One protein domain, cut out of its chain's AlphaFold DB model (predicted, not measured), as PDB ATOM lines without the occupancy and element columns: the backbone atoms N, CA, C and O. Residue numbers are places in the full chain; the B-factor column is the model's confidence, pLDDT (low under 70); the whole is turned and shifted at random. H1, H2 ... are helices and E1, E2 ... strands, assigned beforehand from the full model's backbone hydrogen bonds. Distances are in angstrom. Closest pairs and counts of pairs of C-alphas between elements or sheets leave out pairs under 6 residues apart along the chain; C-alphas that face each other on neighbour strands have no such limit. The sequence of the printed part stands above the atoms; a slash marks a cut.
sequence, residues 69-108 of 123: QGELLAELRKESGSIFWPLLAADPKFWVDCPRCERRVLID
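Overview. This is residues 69 to 108 of the 123 residues of an uncharacterized protein of Microbacterium sp. NFIX05 (UniProt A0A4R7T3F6). A small two-stranded hairpin, E1 and E2, makes one end of an open, elongated fold; the short helix H1 begins near E1 and leads away from it, and the long loop of residues 78 to 93 makes the other end and folds back into E1. The middle is loosely filled, with few contacts between H1 and the hairpin. The printed part has 40 residues, with one named helix and two named strands in the order H1, E1, E2; the sheet's order is E1 - E2, antiparallel. The class is mixed, helices and strands, with under half of the residues, 17 of 40, in named elements. The whole is only just loose, close to compact, with a radius of gyration of the C-alphas of 10.9 A, and its outline is only just elongated, spanning 31 by 17 by 10 A.

Arrangement. E1, residues 94 to 97, and E2, residues 104 to 107, form a hairpin, antiparallel at 140 degrees between their directions. The C-alphas of Asp 97 and Arg 104 face each other at 4.3 A. Within hydrogen-bond range are N 96 and O 105, 2.9 A, and N 105 and O 96, 2.8 A. The closest C-alphas of H1, residues 69 to 77, and E1 are those of Gln 69 and Val 96, 7.1 A apart. H1 and E2 are apart. In H1 every O i to N i+4 pair is within hydrogen-bond range.

Along the chain. E1 runs 10.3 A from C-alpha 94 at (490.292, 623.668, 465.207). E2 runs 9.6 A to C-alpha 107 at (494.776, 627.125, 465.332). H1 runs 12.5 A from C-alpha 69 at (485.996, 630.368, 461.246).

Size, cuts and confidence. The C-alphas farthest apart are those of Pro 86 and Cys 101, 31.2 A. The printed part has no cut. The link from H1 to E1 is long, 16 residues; that from E1 to E2 is short, 6 residues. The mean pLDDT of the printed part is 83.1, and residues 84 to 91 are under 70.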
ATOM      1  N   GLN A  69     484.678 630.337 460.628       85.75
ATOM      2  CA  GLN A  69     485.996 630.368 461.246       85.75
ATOM      3  C   GLN A  69     486.119 631.482 462.306       85.75
ATOM      4  O   GLN A  69     486.720 631.250 463.355       85.75
ATOM      5  N   GLY A  70     485.556 632.668 462.042       85.56
ATOM      6  CA  GLY A  70     485.563 633.789 462.981       85.56
ATOM      7  C   GLY A  70     484.727 633.501 464.227       85.56
ATOM      8  O   GLY A  70     485.193 633.722 465.345       85.56
ATOM      9  N   GLU A  71     483.540 632.909 464.061       87.62
ATOM     10  CA  GLU A  71     482.677 632.487 465.172       87.62
ATOM     11  C   GLU A  71     483.340 631.412 466.048       87.62
ATOM     12  O   GLU A  71     483.269 631.476 467.279       87.62
ATOM     13  N   LEU A  72     484.037 630.445 465.440       85.88
ATOM     14  CA  LEU A  72     484.801 629.428 466.170       85.88
ATOM     15  C   LEU A  72     485.947 630.033 466.975       85.88
ATOM     16  O   LEU A  72     486.156 629.659 468.131       85.88
ATOM     17  N   LEU A  73     486.678 630.980 466.385       87.69
ATOM     18  CA  LEU A  73     487.758 631.680 467.072       87.69
ATOM     19  C   LEU A  73     487.231 632.498 468.259       87.69
ATOM     20  O   LEU A  73     487.796 632.423 469.355       87.69
ATOM     21  N   ALA A  74     486.113 633.204 468.072       89.12
ATOM     22  CA  ALA A  74     485.437 633.937 469.137       89.12
ATOM     23  C   ALA A  74     484.990 632.999 470.271       89.12
ATOM     24  O   ALA A  74     485.130 633.326 471.449       89.12
ATOM     25  N   GLU A  75     484.483 631.808 469.947       86.44
ATOM     26  CA  GLU A  75     484.123 630.801 470.945       86.44
ATOM     27  C   GLU A  75     485.339 630.246 471.696       86.44
ATOM     28  O   GLU A  75     485.295 630.169 472.924       86.44
ATOM     29  N   LEU A  76     486.453 629.942 471.019       85.19
ATOM     30  CA  LEU A  76     487.681 629.502 471.692       85.19
ATOM     31  C   LEU A  76     488.197 630.534 472.707       85.19
ATOM     32  O   LEU A  76     488.615 630.170 473.810       85.19
ATOM     33  N   ARG A  77     488.145 631.822 472.356       88.50
ATOM     34  CA  ARG A  77     488.607 632.926 473.215       88.50
ATOM     35  C   ARG A  77     487.726 633.151 474.445       88.50
ATOM     36  O   ARG A  77     488.206 633.705 475.432       88.50
ATOM     37  N   LYS A  78     486.476 632.674 474.441       86.62
ATOM     38  CA  LYS A  78     485.602 632.693 475.630       86.62
ATOM     39  C   LYS A  78     486.043 631.698 476.708       86.62
ATOM     40  O   LYS A  78     485.569 631.806 477.839       86.62
ATOM     41  N   GLU A  79     486.920 630.742 476.391       81.75
ATOM     42  CA  GLU A  79     487.402 629.704 477.311       81.75
ATOM     43  C   GLU A  79     486.239 629.013 478.059       81.75
ATOM     44  O   GLU A  79     485.345 628.438 477.437       81.75
ATOM     45  N   SER A  80     486.195 629.102 479.395       80.75
ATOM     46  CA  SER A  80     485.117 628.539 480.219       80.75
ATOM     47  C   SER A  80     483.736 629.161 479.974       80.75
ATOM     48  O   SER A  80     482.737 628.632 480.452       80.75
ATOM     49  N   GLY A  81     483.676 630.297 479.275       80.00
ATOM     50  CA  GLY A  81     482.445 630.952 478.840       80.00
ATOM     51  C   GLY A  81     481.936 630.493 477.471       80.00
ATOM     52  O   GLY A  81     480.876 630.958 477.053       80.00
ATOM     53  N   SER A  82     482.663 629.619 476.766       80.25
ATOM     54  CA  SER A  82     482.234 629.100 475.466       80.25
ATOM     55  C   SER A  82     480.998 628.212 475.593       80.25
ATOM     56  O   SER A  82     480.876 627.421 476.531       80.25
ATOM     57  N   ILE A  83     480.120 628.254 474.587       74.31
ATOM     58  CA  ILE A  83     479.009 627.295 474.479       74.31
ATOM     59  C   ILE A  83     479.498 625.859 474.243       74.31
ATOM     60  O   ILE A  83     478.744 624.910 474.460       74.31
ATOM     61  N   PHE A  84     480.754 625.702 473.817       68.50
ATOM     62  CA  PHE A  84     481.423 624.420 473.633       68.50
ATOM     63  C   PHE A  84     482.272 624.024 474.838       68.50
ATOM     64  O   PHE A  84     482.948 623.002 474.798       68.50
ATOM     65  N   TRP A  85     482.254 624.766 475.944       67.75
ATOM     66  CA  TRP A  85     482.850 624.278 477.183       67.75
ATOM     67  C   TRP A  85     481.970 623.168 477.795       67.75
ATOM     68  O   TRP A  85     480.752 623.341 477.876       67.75
ATOM     69  N   PRO A  86     482.519 622.019 478.251       64.31
ATOM     70  CA  PRO A  86     483.936 621.661 478.394       64.31
ATOM     71  C   PRO A  86     484.527 620.844 477.225       64.31
ATOM     72  O   PRO A  86     485.595 620.260 477.369       64.31
ATOM     73  N   LEU A  87     483.849 620.745 476.082       64.62
ATOM     74  CA  LEU A  87     484.249 619.874 474.968       64.62
ATOM     75  C   LEU A  87     485.635 620.182 474.420       64.62
ATOM     76  O   LEU A  87     486.410 619.268 474.159       64.62
ATOM     77  N   LEU A  88     485.937 621.468 474.278       65.50
ATOM     78  CA  LEU A  88     487.220 621.956 473.778       65.50
ATOM     79  C   LEU A  88     488.175 622.343 474.919       65.50
ATOM     80  O   LEU A  88     489.199 622.969 474.684       65.50
ATOM     81  N   ALA A  89     487.865 621.968 476.165       69.81
ATOM     82  CA  ALA A  89     488.587 622.448 477.342       69.81
ATOM     83  C   ALA A  89     490.057 622.014 477.413       69.81
ATOM     84  O   ALA A  89     490.895 622.766 477.904       69.81
ATOM     85  N   ALA A  90     490.359 620.788 476.979       63.72
ATOM     86  CA  ALA A  90     491.688 620.198 477.131       63.72
ATOM     87  C   ALA A  90     492.658 620.574 475.997       63.72
ATOM     88  O   ALA A  90     493.863 620.622 476.226       63.72
ATOM     89  N   ASP A  91     492.140 620.830 474.793       68.25
ATOM     90  CA  ASP A  91     492.919 621.238 473.619       68.25
ATOM     91  C   ASP A  91     492.033 622.095 472.692       68.25
ATOM     92  O   ASP A  91     491.457 621.575 471.734       68.25
ATOM     93  N   PRO A  92     491.829 623.388 473.021       75.44
ATOM     94  CA  PRO A  92     490.917 624.279 472.306       75.44
ATOM     95  C   PRO A  92     491.503 624.667 470.951       75.44
ATOM     96  O   PRO A  92     492.086 625.740 470.804       75.44
ATOM     97  N   LYS A  93     491.391 623.768 469.974       84.56
ATOM     98  CA  LYS A  93     491.933 623.956 468.632       84.56
ATOM     99  C   LYS A  93     490.977 623.480 467.553       84.56
ATOM    100  O   LYS A  93     490.261 622.500 467.746       84.56
ATOM    101  N   PHE A  94     491.024 624.121 466.389       84.31
ATOM    102  CA  PHE A  94     490.292 623.668 465.207       84.31
ATOM    103  C   PHE A  94     491.105 623.840 463.925       84.31
ATOM    104  O   PHE A  94     492.081 624.591 463.864       84.31
ATOM    105  N   TRP A  95     490.726 623.071 462.904       87.56
ATOM    106  CA  TRP A  95     491.363 623.114 461.594       87.56
ATOM    107  C   TRP A  95     490.797 624.251 460.752       87.56
ATOM    108  O   TRP A  95     489.585 624.375 460.623       87.56
ATOM    109  N   VAL A  96     491.682 624.998 460.106       88.88
ATOM    110  CA  VAL A  96     491.343 626.110 459.220       88.88
ATOM    111  C   VAL A  96     492.272 626.126 458.011       88.88
ATOM    112  O   VAL A  96     493.440 625.754 458.119       88.88
ATOM    113  N   ASP A  97     491.778 626.581 456.864       92.06
ATOM    114  CA  ASP A  97     492.618 626.859 455.703       92.06
ATOM    115  C   ASP A  97     493.165 628.289 455.789       92.06
ATOM    116  O   ASP A  97     492.427 629.269 455.732       92.06
ATOM    117  N   CYS A  98     494.482 628.430 455.950       92.62
ATOM    118  CA  CYS A  98     495.105 629.743 456.048       92.62
ATOM    119  C   CYS A  98     495.112 630.448 454.679       92.62
ATOM    120  O   CYS A  98     495.744 629.934 453.752       92.62
ATOM    121  N   PRO A  99     494.536 631.659 454.546       92.62
ATOM    122  CA  PRO A  99     494.461 632.360 453.262       92.62
ATOM    123  C   PRO A  99     495.819 632.889 452.782       92.62
ATOM    124  O   PRO A  99     495.984 633.198 451.607       92.62
ATOM    125  N   ARG A 100     496.803 633.015 453.683       93.44
ATOM    126  CA  ARG A 100     498.131 633.556 453.361       93.44
ATOM    127  C   ARG A 100     499.098 632.500 452.839       93.44
ATOM    128  O   ARG A 100     499.857 632.778 451.918       93.44
ATOM    129  N   CYS A 101     499.140 631.334 453.481       94.62
ATOM    130  CA  CYS A 101     500.060 630.258 453.109       94.62
ATOM    131  C   CYS A 101     499.368 629.071 452.431       94.62
ATOM    132  O   CYS A 101     500.051 628.097 452.127       94.62
ATOM    133  N   GLU A 102     498.047 629.142 452.229       93.75
ATOM    134  CA  GLU A 102     497.221 628.148 451.525       93.75
ATOM    135  C   GLU A 102     497.358 626.726 452.099       93.75
ATOM    136  O   GLU A 102     497.322 625.724 451.385       93.75
ATOM    137  N   ARG A 103     497.553 626.627 453.418       91.81
ATOM    138  CA  ARG A 103     497.693 625.356 454.141       91.81
ATOM    139  C   ARG A 103     496.568 625.189 455.138       91.81
ATOM    140  O   ARG A 103     496.215 626.141 455.835       91.81
ATOM    141  N   ARG A 104     496.115 623.947 455.279       93.19
ATOM    142  CA  ARG A 104     495.270 623.535 456.392       93.19
ATOM    143  C   ARG A 104     496.115 623.466 457.661       93.19
ATOM    144  O   ARG A 104     497.043 622.661 457.744       93.19
ATOM    145  N   VAL A 105     495.816 624.325 458.624       91.69
ATOM    146  CA  VAL A 105     496.554 624.474 459.883       91.69
ATOM    147  C   VAL A 105     495.615 624.320 461.068       91.69
ATOM    148  O   VAL A 105     494.407 624.516 460.952       91.69
ATOM    149  N   LEU A 106     496.177 623.930 462.206       90.56
ATOM    150  CA  LEU A 106     495.454 623.828 463.463       90.56
ATOM    151  C   LEU A 106     495.716 625.110 464.261       90.56
ATOM    152  O   LEU A 106     496.875 625.398 464.558       90.56
ATOM    153  N   ILE A 107     494.668 625.871 464.572       88.06
ATOM    154  CA  ILE A 107     494.776 627.125 465.332       88.06
ATOM    155  C   ILE A 107     494.091 627.010 466.686       88.06
ATOM    156  O   ILE A 107     493.126 626.261 466.830       88.06
ATOM    157  N   ASP A 108     494.614 627.739 467.667       89.12
ATOM    158  CA  ASP A 108     494.055 627.862 469.012       89.12
ATOM    159  C   ASP A 108     493.416 629.246 469.230       89.12
ATOM    160  O   ASP A 108     493.183 630.003 468.284       89.12
TER     161      ASP A 108